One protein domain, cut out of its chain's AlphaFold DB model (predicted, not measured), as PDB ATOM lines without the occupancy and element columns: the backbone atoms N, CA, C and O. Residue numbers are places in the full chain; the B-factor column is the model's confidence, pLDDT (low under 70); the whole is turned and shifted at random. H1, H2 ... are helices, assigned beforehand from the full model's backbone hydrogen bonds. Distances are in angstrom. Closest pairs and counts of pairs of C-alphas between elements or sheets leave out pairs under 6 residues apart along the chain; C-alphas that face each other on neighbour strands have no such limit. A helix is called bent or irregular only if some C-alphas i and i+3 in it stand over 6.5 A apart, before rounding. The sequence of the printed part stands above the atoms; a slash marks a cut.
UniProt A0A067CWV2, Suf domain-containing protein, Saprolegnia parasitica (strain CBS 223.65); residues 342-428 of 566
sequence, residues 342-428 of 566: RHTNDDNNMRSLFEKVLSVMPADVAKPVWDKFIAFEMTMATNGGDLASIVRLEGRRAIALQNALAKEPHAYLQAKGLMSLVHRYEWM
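Overview. This is residues 342 to 428 of the 566 residues of the protein "Suf domain-containing protein" of Saprolegnia parasitica (strain CBS 223.65) (UniProt A0A067CWV2). Three helices, H1, H2 and H3, run back and forth side by side, with H2 in the middle, and three shorter helices, H4, H5 and H6, make a chain that turns at the end of H3 and folds back past H3 and H2. H1 is on the side of H2 away from this second half. The printed part has 87 residues with six named helices, H1 to H6 in order along the chain, and no named strand; its class is all helix. It is compact, with a radius of gyration of the C-alphas of 13.1 A, and rounded, with spans of 38 by 28 by 23 A.

Arrangement. Start at H1, residues 347 to 358, which touches H2, residues 367 to 379, with residues 369 to 373 of H2 alone. Their closest C-alphas, of Phe 354 and Phe 373, are 6.7 A apart, and the two form a hairpin, opposite ways at a shallow tilt of 22 degrees. H2 forms a second hairpin with H3, residues 387 to 400: they touch, opposite ways at a shallow tilt of 4 degrees, and their closest C-alphas, of Trp 370 and Arg 397, are 6.4 A apart. H1 and H3 are apart. H3 and H4, residues 402 to 405, meet only through their link. H4 touches H5, residues 411 to 416, with the closest C-alphas, of Leu 405 and Ala 411, 4.9 A apart. With its residues 397 to 398 alone, H3 only just touches H5, with 3 pairs of C-alphas within 8 A, the closest being those of Ala 398 and Ala 415 at 5.0 A. They run opposite ways at a shallow tilt of 26 degrees; the helix packing is mostly aligned, neighbouring helices running nearly along each other. H5 and H6, residues 418 to 425, touch only at the corner, and only just, with 3 pairs of C-alphas within 8 A, the closest being those of Gln 414 and Ser 420 at 4.9 A. H6 is close but not clearly touching to H2, with the closest C-alphas, of Ala 375 and Arg 424, 7.3 A apart, and H3 and H6 are near each other. In H1, H2, H3 and H5 every O i to N i+4 pair is within hydrogen-bond range; in H6 it is 1 of 4, beside 4 of 5 O i to N i+3 pairs, and H4 is too short for an O i to N i+4 pair.

Along the chain. Find C-alpha 347 at (-3.827, 43.378, -15.002); from there H1 runs 16.4 A to C-alpha 358. H2 is 18.7 A long, and H3, the longest helix by residues, runs 19.8 A from C-alpha 387 at (-8.088, 27.609, -10.181). H4 and H5 follow, and H6 ends at C-alpha 425, at (-6.755, 30.600, 2.104). H6 is irregular, but only just: C-alphas 420 and 423 are 6.51 A apart.

Size, cuts and confidence. The two C-alphas farthest apart, of Thr 344 and Pro 409, are 38.4 A apart. The printed part has no cut and no long link. The mean pLDDT of the printed part is 78.9; look for values under 70 at residues 379 to 385, 405, 408 to 416 and 423.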
ATOM      1  N   ARG A 342      -1.541  47.698  -9.250       84.75
ATOM      2  CA  ARG A 342      -2.779  47.295  -8.567       84.75
ATOM      3  C   ARG A 342      -3.726  48.471  -8.374       84.75
ATOM      4  O   ARG A 342      -4.904  48.355  -8.687       84.75
ATOM      5  N   HIS A 343      -3.229  49.615  -7.904       82.56
ATOM      6  CA  HIS A 343      -4.068  50.808  -7.737       82.56
ATOM      7  C   HIS A 343      -4.589  51.352  -9.073       82.56
ATOM      8  O   HIS A 343      -5.609  52.035  -9.100       82.56
ATOM      9  N   THR A 344      -3.917  51.039 -10.185       83.94
ATOM     10  CA  THR A 344      -4.352  51.436 -11.531       83.94
ATOM     11  C   THR A 344      -5.205  50.392 -12.258       83.94
ATOM     12  O   THR A 344      -5.605  50.657 -13.393       83.94
ATOM     13  N   ASN A 345      -5.469  49.247 -11.615       82.62
ATOM     14  CA  ASN A 345      -6.220  48.104 -12.141       82.62
ATOM     15  C   ASN A 345      -5.724  47.617 -13.519       82.62
ATOM     16  O   ASN A 345      -6.510  47.395 -14.439       82.62
ATOM     17  N   ASP A 346      -4.399  47.541 -13.688       83.62
ATOM     18  CA  ASP A 346      -3.750  47.209 -14.960       83.62
ATOM     19  C   ASP A 346      -3.205  45.771 -14.969       83.62
ATOM     20  O   ASP A 346      -2.004  45.520 -14.827       83.62
ATOM     21  N   ASP A 347      -4.119  44.812 -15.109       83.56
ATOM     22  CA  ASP A 347      -3.827  43.378 -15.002       83.56
ATOM     23  C   ASP A 347      -2.822  42.882 -16.043       83.56
ATOM     24  O   ASP A 347      -1.966  42.044 -15.753       83.56
ATOM     25  N   ASN A 348      -2.924  43.383 -17.276       85.00
ATOM     26  CA  ASN A 348      -2.070  42.949 -18.379       85.00
ATOM     27  C   ASN A 348      -0.618  43.363 -18.138       85.00
ATOM     28  O   ASN A 348       0.297  42.550 -18.312       85.00
ATOM     29  N   ASN A 349      -0.405  44.603 -17.690       86.81
ATOM     30  CA  ASN A 349       0.926  45.079 -17.336       86.81
ATOM     31  C   ASN A 349       1.450  44.391 -16.075       86.81
ATOM     32  O   ASN A 349       2.637  44.074 -16.019       86.81
ATOM     33  N   MET A 350       0.588  44.075 -15.102       86.75
ATOM     34  CA  MET A 350       1.009  43.365 -13.895       86.75
ATOM     35  C   MET A 350       1.483  41.936 -14.191       86.75
ATOM     36  O   MET A 350       2.579  41.562 -13.771       86.75
ATOM     37  N   ARG A 351       0.728  41.159 -14.982       88.25
ATOM     38  CA  ARG A 351       1.160  39.824 -15.440       88.25
ATOM     39  C   ARG A 351       2.466  39.890 -16.216       88.25
ATOM     40  O   ARG A 351       3.388  39.122 -15.954       88.25
ATOM     41  N   SER A 352       2.562  40.844 -17.142       90.44
ATOM     42  CA  SER A 352       3.768  41.040 -17.951       90.44
ATOM     43  C   SER A 352       4.983  41.384 -17.085       90.44
ATOM     44  O   SER A 352       6.081  40.894 -17.345       90.44
ATOM     45  N   LEU A 353       4.794  42.192 -16.036       91.12
ATOM     46  CA  LEU A 353       5.841  42.534 -15.079       91.12
ATOM     47  C   LEU A 353       6.303  41.306 -14.287       91.12
ATOM     48  O   LEU A 353       7.509  41.081 -14.202       91.12
ATOM     49  N   PHE A 354       5.376  40.503 -13.752       91.38
ATOM     50  CA  PHE A 354       5.722  39.274 -13.034       91.38
ATOM     51  C   PHE A 354       6.532  38.320 -13.912       91.38
ATOM     52  O   PHE A 354       7.620  37.909 -13.519       91.38
ATOM     53  N   GLU A 355       6.057  38.027 -15.124       91.62
ATOM     54  CA  GLU A 355       6.751  37.124 -16.050       91.62
ATOM     55  C   GLU A 355       8.146  37.648 -16.425       91.62
ATOM     56  O   GLU A 355       9.134  36.909 -16.393       91.62
ATOM     57  N   LYS A 356       8.261  38.951 -16.711       92.69
ATOM     58  CA  LYS A 356       9.539  39.596 -17.034       92.69
ATOM     59  C   LYS A 356      10.525  39.516 -15.870       92.69
ATOM     60  O   LYS A 356      11.673  39.131 -16.083       92.69
ATOM     61  N   VAL A 357      10.102  39.857 -14.653       92.06
ATOM     62  CA  VAL A 357      10.974  39.848 -13.468       92.06
ATOM     63  C   VAL A 357      11.397  38.427 -13.115       92.06
ATOM     64  O   VAL A 357      12.587  38.176 -12.947       92.06
ATOM     65  N   LEU A 358      10.454  37.485 -13.055       90.88
ATOM     66  CA  LEU A 358      10.724  36.098 -12.672       90.88
ATOM     67  C   LEU A 358      11.606  35.357 -13.690       90.88
ATOM     68  O   LEU A 358      12.241  34.370 -13.331       90.88
ATOM     69  N   SER A 359      11.697  35.842 -14.935       90.19
ATOM     70  CA  SER A 359      12.631  35.306 -15.935       90.19
ATOM     71  C   SER A 359      14.102  35.692 -15.703       90.19
ATOM     72  O   SER A 359      14.994  35.013 -16.208       90.19
ATOM     73  N   VAL A 360      14.367  36.764 -14.944       90.62
ATOM     74  CA  VAL A 360      15.715  37.340 -14.741       90.62
ATOM     75  C   VAL A 360      16.154  37.311 -13.269       90.62
ATOM     76  O   VAL A 360      17.349  37.290 -12.972       90.62
ATOM     77  N   MET A 361      15.208  37.331 -12.328       89.19
ATOM     78  CA  MET A 361      15.474  37.373 -10.892       89.19
ATOM     79  C   MET A 361      16.009  36.023 -10.370       89.19
ATOM     80  O   MET A 361      15.426  34.981 -10.672       89.19
ATOM     81  N   PRO A 362      17.080  36.010  -9.552       88.12
ATOM     82  CA  PRO A 362      17.588  34.782  -8.941       88.12
ATOM     83  C   PRO A 362      16.556  34.101  -8.033       88.12
ATOM     84  O   PRO A 362      15.841  34.762  -7.280       88.12
ATOM     85  N   ALA A 363      16.538  32.765  -8.037       84.75
ATOM     86  CA  ALA A 363      15.590  31.971  -7.250       84.75
ATOM     87  C   ALA A 363      15.682  32.224  -5.733       84.75
ATOM     88  O   ALA A 363      14.668  32.140  -5.048       84.75
ATOM     89  N   ASP A 364      16.862  32.574  -5.213       82.56
ATOM     90  CA  ASP A 364      17.067  32.821  -3.779       82.56
ATOM     91  C   ASP A 364      16.282  34.046  -3.259       82.56
ATOM     92  O   ASP A 364      15.913  34.080  -2.090       82.56
ATOM     93  N   VAL A 365      15.990  35.035  -4.116       86.38
ATOM     94  CA  VAL A 365      15.280  36.276  -3.738       86.38
ATOM     95  C   VAL A 365      13.883  36.392  -4.354       86.38
ATOM     96  O   VAL A 365      13.124  37.293  -4.009       86.38
ATOM     97  N   ALA A 366      13.509  35.474  -5.251       87.44
ATOM     98  CA  ALA A 366      12.256  35.539  -6.000       87.44
ATOM     99  C   ALA A 366      11.010  35.094  -5.211       87.44
ATOM    100  O   ALA A 366       9.895  35.334  -5.677       87.44
ATOM    101  N   LYS A 367      11.167  34.459  -4.036       84.31
ATOM    102  CA  LYS A 367      10.049  33.921  -3.228       84.31
ATOM    103  C   LYS A 367       8.927  34.957  -2.992       84.31
ATOM    104  O   LYS A 367       7.801  34.668  -3.392       84.31
ATOM    105  N   PRO A 368       9.200  36.187  -2.504       85.75
ATOM    106  CA  PRO A 368       8.146  37.179  -2.259       85.75
ATOM    107  C   PRO A 368       7.390  37.607  -3.525       85.75
ATOM    108  O   PRO A 368       6.198  37.907  -3.477       85.75
ATOM    109  N   VAL A 369       8.070  37.631  -4.679       87.94
ATOM    110  CA  VAL A 369       7.461  37.999  -5.967       87.94
ATOM    111  C   VAL A 369       6.524  36.893  -6.457       87.94
ATOM    112  O   VAL A 369       5.427  37.192  -6.927       87.94
ATOM    113  N   TRP A 370       6.914  35.625  -6.300       86.75
ATOM    114  CA  TRP A 370       6.051  34.478  -6.597       86.75
ATOM    115  C   TRP A 370       4.793  34.456  -5.731       86.75
ATOM    116  O   TRP A 370       3.697  34.254  -6.255       86.75
ATOM    117  N   ASP A 371       4.944  34.687  -4.427       83.56
ATOM    118  CA  ASP A 371       3.826  34.682  -3.477       83.56
ATOM    119  C   ASP A 371       2.821  35.787  -3.828       83.56
ATOM    120  O   ASP A 371       1.612  35.555  -3.911       83.56
ATOM    121  N   LYS A 372       3.328  36.978  -4.171       85.81
ATOM    122  CA  LYS A 372       2.498  38.089  -4.642       85.81
ATOM    123  C   LYS A 372       1.816  37.798  -5.984       85.81
ATOM    124  O   LYS A 372       0.676  38.219  -6.169       85.81
ATOM    125  N   PHE A 373       2.473  37.093  -6.910       87.06
ATOM    126  CA  PHE A 373       1.881  36.737  -8.206       87.06
ATOM    127  C   PHE A 373       0.702  35.769  -8.039       87.06
ATOM    128  O   PHE A 373      -0.353  35.963  -8.645       87.06
ATOM    129  N   ILE A 374       0.841  34.779  -7.156       83.62
ATOM    130  CA  ILE A 374      -0.258  33.868  -6.812       83.62
ATOM    131  C   ILE A 374      -1.420  34.659  -6.206       83.62
ATOM    132  O   ILE A 374      -2.539  34.569  -6.706       83.62
ATOM    133  N   ALA A 375      -1.155  35.504  -5.204       81.12
ATOM    134  CA  ALA A 375      -2.188  36.332  -4.579       81.12
ATOM    135  C   ALA A 375      -2.925  37.236  -5.591       81.12
ATOM    136  O   ALA A 375      -4.144  37.413  -5.498       81.12
ATOM    137  N   PHE A 376      -2.203  37.776  -6.579       83.56
ATOM    138  CA  PHE A 376      -2.778  38.568  -7.664       83.56
ATOM    139  C   PHE A 376      -3.757  37.756  -8.528       83.56
ATOM    140  O   PHE A 376      -4.907  38.172  -8.676       83.56
ATOM    141  N   GLU A 377      -3.356  36.591  -9.053       82.19
ATOM    142  CA  GLU A 377      -4.243  35.767  -9.899       82.19
ATOM    143  C   GLU A 377      -5.467  35.249  -9.133       82.19
ATOM    144  O   GLU A 377      -6.532  35.041  -9.711       82.19
ATOM    145  N   MET A 378      -5.332  35.080  -7.818       76.12
ATOM    146  CA  MET A 378      -6.407  34.629  -6.943       76.12
ATOM    147  C   MET A 378      -7.495  35.667  -6.680       76.12
ATOM    148  O   MET A 378      -8.670  35.312  -6.607       76.12
ATOM    149  N   THR A 379      -7.112  36.925  -6.464       69.81
ATOM    150  CA  THR A 379      -8.017  37.925  -5.866       69.81
ATOM    151  C   THR A 379      -8.214  39.174  -6.714       69.81
ATOM    152  O   THR A 379      -9.218  39.861  -6.542       69.81
ATOM    153  N   MET A 380      -7.277  39.487  -7.610       60.75
ATOM    154  CA  MET A 380      -7.189  40.803  -8.253       60.75
ATOM    155  C   MET A 380      -7.412  40.773  -9.765       60.75
ATOM    156  O   MET A 380      -7.642  41.823 -10.350       60.75
ATOM    157  N   ALA A 381      -7.376  39.603 -10.405       64.19
ATOM    158  CA  ALA A 381      -7.666  39.482 -11.828       64.19
ATOM    159  C   ALA A 381      -9.131  39.859 -12.133       64.19
ATOM    160  O   ALA A 381     -10.059  39.212 -11.651       64.19
ATOM    161  N   THR A 382      -9.339  40.857 -12.994       57.06
ATOM    162  CA  THR A 382     -10.654  41.410 -13.387       57.06
ATOM    163  C   THR A 382     -11.646  40.386 -13.949       57.06
ATOM    164  O   THR A 382     -12.852  40.558 -13.789       57.06
ATOM    165  N   ASN A 383     -11.163  39.302 -14.559       59.41
ATOM    166  CA  ASN A 383     -12.007  38.218 -15.077       59.41
ATOM    167  C   ASN A 383     -12.233  37.074 -14.070       59.41
ATOM    168  O   ASN A 383     -12.927  36.117 -14.407       59.41
ATOM    169  N   GLY A 384     -11.648  37.157 -12.870       59.03
ATOM    170  CA  GLY A 384     -11.490  36.027 -11.959       59.03
ATOM    171  C   GLY A 384     -10.526  35.000 -12.556       59.03
ATOM    172  O   GLY A 384     -10.798  34.403 -13.595       59.03
ATOM    173  N   GLY A 385      -9.359  34.808 -11.941       63.44
ATOM    174  CA  GLY A 385      -8.452  33.738 -12.360       63.44
ATOM    175  C   GLY A 385      -9.120  32.366 -12.217       63.44
ATOM    176  O   GLY A 385      -9.937  32.144 -11.322       63.44
ATOM    177  N   ASP A 386      -8.786  31.420 -13.093       77.06
ATOM    178  CA  ASP A 386      -9.212  30.032 -12.939       77.06
ATOM    179  C   ASP A 386      -8.277  29.282 -11.978       77.06
ATOM    180  O   ASP A 386      -7.051  29.427 -12.012       77.06
ATOM    181  N   LEU A 387      -8.854  28.412 -11.141       80.12
ATOM    182  CA  LEU A 387      -8.088  27.609 -10.181       80.12
ATOM    183  C   LEU A 387      -7.004  26.762 -10.867       80.12
ATOM    184  O   LEU A 387      -5.933  26.548 -10.301       80.12
ATOM    185  N   ALA A 388      -7.244  26.308 -12.101       82.69
ATOM    186  CA  ALA A 388      -6.259  25.539 -12.853       82.69
ATOM    187  C   ALA A 388      -5.022  26.378 -13.229       82.69
ATOM    188  O   ALA A 388      -3.905  25.859 -13.204       82.69
ATOM    189  N   SER A 389      -5.167  27.669 -13.530       81.00
ATOM    190  CA  SER A 389      -4.026  28.576 -13.718       81.00
ATOM    191  C   SER A 389      -3.250  28.823 -12.429       81.00
ATOM    192  O   SER A 389      -2.023  28.781 -12.467       81.00
ATOM    193  N   ILE A 390      -3.932  28.974 -11.291       82.62
ATOM    194  CA  ILE A 390      -3.278  29.132  -9.980       82.62
ATOM    195  C   ILE A 390      -2.453  27.886  -9.631       82.62
ATOM    196  O   ILE A 390      -1.274  27.996  -9.305       82.62
ATOM    197  N   VAL A 391      -3.020  26.687  -9.794       83.38
ATOM    198  CA  VAL A 391      -2.306  25.421  -9.543       83.38
ATOM    199  C   VAL A 391      -1.102  25.256 -10.480       83.38
ATOM    200  O   VAL A 391      -0.035  24.807 -10.060       83.38
ATOM    201  N   ARG A 392      -1.229  25.651 -11.755       84.94
ATOM    202  CA  ARG A 392      -0.088  25.663 -12.687       84.94
ATOM    203  C   ARG A 392       0.996  26.648 -12.245       84.94
ATOM    204  O   ARG A 392       2.182  26.335 -12.367       84.94
ATOM    205  N   LEU A 393       0.607  27.809 -11.725       84.88
ATOM    206  CA  LEU A 393       1.528  28.830 -11.236       84.88
ATOM    207  C   LEU A 393       2.272  28.376  -9.971       84.88
ATOM    208  O   LEU A 393       3.490  28.523  -9.894       84.88
ATOM    209  N   GLU A 394       1.579  27.735  -9.032       82.50
ATOM    210  CA  GLU A 394       2.186  27.096  -7.857       82.50
ATOM    211  C   GLU A 394       3.178  25.996  -8.255       82.50
ATOM    212  O   GLU A 394       4.277  25.912  -7.703       82.50
ATOM    213  N   GLY A 395       2.840  25.195  -9.271       83.38
ATOM    214  CA  GLY A 395       3.754  24.207  -9.841       83.38
ATOM    215  C   GLY A 395       5.033  24.844 -10.396       83.38
ATOM    216  O   GLY A 395       6.132  24.351 -10.133       83.38
ATOM    217  N   ARG A 396       4.916  25.974 -11.108       86.81
ATOM    218  CA  ARG A 396       6.072  26.747 -11.601       86.81
ATOM    219  C   ARG A 396       6.915  27.306 -10.455       86.81
ATOM    220  O   ARG A 396       8.132  27.155 -10.500       86.81
ATOM    221  N   ARG A 397       6.288  27.881  -9.422       84.94
ATOM    222  CA  ARG A 397       6.961  28.366  -8.203       84.94
ATOM    223  C   ARG A 397       7.757  27.249  -7.526       84.94
ATOM    224  O   ARG A 397       8.926  27.442  -7.211       84.94
ATOM    225  N   ALA A 398       7.152  26.074  -7.349       81.38
ATOM    226  CA  ALA A 398       7.793  24.931  -6.703       81.38
ATOM    227  C   ALA A 398       9.033  24.433  -7.466       81.38
ATOM    228  O   ALA A 398      10.008  24.022  -6.841       81.38
ATOM    229  N   ILE A 399       9.012  24.486  -8.802       84.00
ATOM    230  CA  ILE A 399      10.166  24.143  -9.649       84.00
ATOM    231  C   ILE A 399      11.225  25.250  -9.588       84.00
ATOM    232  O   ILE A 399      12.398  24.969  -9.356       84.00
ATOM    233  N   ALA A 400      10.820  26.511  -9.764       81.94
ATOM    234  CA  ALA A 400      11.729  27.654  -9.806       81.94
ATOM    235  C   ALA A 400      12.486  27.848  -8.485       81.94
ATOM    236  O   ALA A 400      13.676  28.154  -8.488       81.94
ATOM    237  N   LEU A 401      11.810  27.630  -7.357       80.38
ATOM    238  CA  LEU A 401      12.382  27.795  -6.027       80.38
ATOM    239  C   LEU A 401      12.922  26.483  -5.431       80.38
ATOM    240  O   LEU A 401      13.347  26.480  -4.282       80.38
ATOM    241  N   GLN A 402      12.953  25.376  -6.184       78.69
ATOM    242  CA  GLN A 402      13.347  24.055  -5.672       78.69
ATOM    243  C   GLN A 402      14.714  24.072  -4.966       78.69
ATOM    244  O   GLN A 402      14.864  23.500  -3.888       78.69
ATOM    245  N   ASN A 403      15.696  24.763  -5.550       73.75
ATOM    246  CA  ASN A 403      17.051  24.862  -5.000       73.75
ATOM    247  C   ASN A 403      17.149  25.824  -3.805       73.75
ATOM    248  O   ASN A 403      17.978  25.615  -2.923       73.75
ATOM    249  N   ALA A 404      16.315  26.869  -3.777       71.75
ATOM    250  CA  ALA A 404      16.261  27.830  -2.677       71.75
ATOM    251  C   ALA A 404      15.560  27.213  -1.455       71.75
ATOM    252  O   ALA A 404      16.122  27.207  -0.364       71.75
ATOM    253  N   LEU A 405      14.396  26.583  -1.659       69.94
ATOM    254  CA  LEU A 405      13.654  25.886  -0.604       69.94
ATOM    255  C   LEU A 405      14.430  24.697  -0.044       69.94
ATOM    256  O   LEU A 405      14.294  24.416   1.137       69.94
ATOM    257  N   ALA A 406      15.262  24.013  -0.839       70.50
ATOM    258  CA  ALA A 406      16.085  22.898  -0.359       70.50
ATOM    259  C   ALA A 406      17.065  23.284   0.766       70.50
ATOM    260  O   ALA A 406      17.512  22.404   1.501       70.50
ATOM    261  N   LYS A 407      17.396  24.576   0.904       70.56
ATOM    262  CA  LYS A 407      18.223  25.105   1.999       70.56
ATOM    263  C   LYS A 407      17.418  25.323   3.287       70.56
ATOM    264  O   LYS A 407      18.013  25.397   4.359       70.56
ATOM    265  N   GLU A 408      16.092  25.422   3.194       68.44
ATOM    266  CA  GLU A 408      15.204  25.635   4.335       68.44
ATOM    267  C   GLU A 408      14.714  24.312   4.951       68.44
ATOM    268  O   GLU A 408      14.495  23.314   4.249       68.44
ATOM    269  N   PRO A 409      14.498  24.274   6.280       62.66
ATOM    270  CA  PRO A 409      13.901  23.117   6.928       62.66
ATOM    271  C   PRO A 409      12.497  22.866   6.366       62.66
ATOM    272  O   PRO A 409      11.696  23.782   6.181       62.66
ATOM    273  N   HIS A 410      12.185  21.596   6.110       66.88
ATOM    274  CA  HIS A 410      10.903  21.170   5.542       66.88
ATOM    275  C   HIS A 410      10.598  21.724   4.132       66.88
ATOM    276  O   HIS A 410       9.431  21.903   3.778       66.88
ATOM    277  N   ALA A 411      11.628  21.889   3.294       63.09
ATOM    278  CA  ALA A 411      11.555  22.269   1.876       63.09
ATOM    279  C   ALA A 411      10.381  21.646   1.092       63.09
ATOM    280  O   ALA A 411       9.663  22.327   0.362       63.09
ATOM    281  N   TYR A 412      10.153  20.338   1.264       65.25
ATOM    282  CA  TYR A 412       9.067  19.622   0.594       65.25
ATOM    283  C   TYR A 412       7.678  20.113   1.028       65.25
ATOM    284  O   TYR A 412       6.790  20.238   0.190       65.25
ATOM    285  N   LEU A 413       7.488  20.426   2.314       66.12
ATOM    286  CA  LEU A 413       6.209  20.918   2.834       66.12
ATOM    287  C   LEU A 413       5.907  22.335   2.339       66.12
ATOM    288  O   LEU A 413       4.759  22.621   2.010       66.12
ATOM    289  N   GLN A 414       6.933  23.180   2.228       65.31
ATOM    290  CA  GLN A 414       6.809  24.536   1.688       65.31
ATOM    291  C   GLN A 414       6.627  24.574   0.155       65.31
ATOM    292  O   GLN A 414       6.067  25.531  -0.383       65.31
ATOM    293  N   ALA A 415       7.094  23.542  -0.558       65.62
ATOM    294  CA  ALA A 415       6.992  23.451  -2.017       65.62
ATOM    295  C   ALA A 415       5.747  22.688  -2.505       65.62
ATOM    296  O   ALA A 415       5.218  23.006  -3.567       65.62
ATOM    297  N   LYS A 416       5.341  21.628  -1.792       68.50
ATOM    298  CA  LYS A 416       4.334  20.646  -2.242       68.50
ATOM    299  C   LYS A 416       3.418  20.113  -1.129       68.50
ATOM    300  O   LYS A 416       2.602  19.233  -1.395       68.50
ATOM    301  N   GLY A 417       3.574  20.565   0.117       72.75
ATOM    302  CA  GLY A 417       2.745  20.128   1.245       72.75
ATOM    303  C   GLY A 417       1.535  21.030   1.474       72.75
ATOM    304  O   GLY A 417       1.420  22.094   0.885       72.75
ATOM    305  N   LEU A 418       0.651  20.644   2.402       75.19
ATOM    306  CA  LEU A 418      -0.517  21.460   2.770       75.19
ATOM    307  C   LEU A 418      -0.123  22.860   3.277       75.19
ATOM    308  O   LEU A 418      -0.886  23.803   3.115       75.19
ATOM    309  N   MET A 419       1.090  23.016   3.817       73.69
ATOM    310  CA  MET A 419       1.617  24.316   4.239       73.69
ATOM    311  C   MET A 419       1.744  25.306   3.071       73.69
ATOM    312  O   MET A 419       1.415  26.474   3.227       73.69
ATOM    313  N   SER A 420       2.119  24.845   1.872       70.75
ATOM    314  CA  SER A 420       2.182  25.717   0.692       70.75
ATOM    315  C   SER A 420       0.804  26.194   0.224       70.75
ATOM    316  O   SER A 420       0.719  27.164  -0.520       70.75
ATOM    317  N   LEU A 421      -0.272  25.513   0.644       75.50
ATOM    318  CA  LEU A 421      -1.655  25.899   0.367       75.50
ATOM    319  C   LEU A 421      -2.228  26.860   1.411       75.50
ATOM    320  O   LEU A 421      -3.267  27.454   1.146       75.50
ATOM    321  N   VAL A 422      -1.596  27.033   2.574       75.75
ATOM    322  CA  VAL A 422      -2.119  27.915   3.632       75.75
ATOM    323  C   VAL A 422      -2.251  29.353   3.123       75.75
ATOM    324  O   VAL A 422      -3.324  29.940   3.239       75.75
ATOM    325  N   HIS A 423      -1.228  29.852   2.421       67.06
ATOM    326  CA  HIS A 423      -1.207  31.174   1.771       67.06
ATOM    327  C   HIS A 423      -2.367  31.427   0.804       67.06
ATOM    328  O   HIS A 423      -2.731  32.570   0.553       67.06
ATOM    329  N   ARG A 424      -2.958  30.366   0.244       74.88
ATOM    330  CA  ARG A 424      -4.111  30.455  -0.657       74.88
ATOM    331  C   ARG A 424      -5.379  30.890   0.082       74.88
ATOM    332  O   ARG A 424      -6.238  31.556  -0.488       74.88
ATOM    333  N   TYR A 425      -5.533  30.433   1.318       77.81
ATOM    334  CA  TYR A 425      -6.755  30.600   2.104       77.81
ATOM    335  C   TYR A 425      -6.610  31.648   3.207       77.81
ATOM    336  O   TYR A 425      -7.599  31.996   3.849       77.81
ATOM    337  N   GLU A 426      -5.399  32.157   3.416       76.12
ATOM    338  CA  GLU A 426      -5.150  33.292   4.287       76.12
ATOM    339  C   GLU A 426      -5.706  34.578   3.665       76.12
ATOM    340  O   GLU A 426      -5.462  34.905   2.501       76.12
ATOM    341  N   TRP A 427      -6.451  35.343   4.461       72.00
ATOM    342  CA  TRP A 427      -6.887  36.683   4.088       72.00
ATOM    343  C   TRP A 427      -6.475  37.680   5.165       72.00
ATOM    344  O   TRP A 427      -6.981  37.642   6.285       72.00
ATOM    345  N   MET A 428      -5.578  38.607   4.827       74.75
ATOM    346  CA  MET A 428      -4.977  39.553   5.776       74.75
ATOM    347  C   MET A 428      -4.316  38.848   6.972       74.75
ATOM    348  O   MET A 428      -3.182  38.421   6.851       74.75
TER     349      MET A 428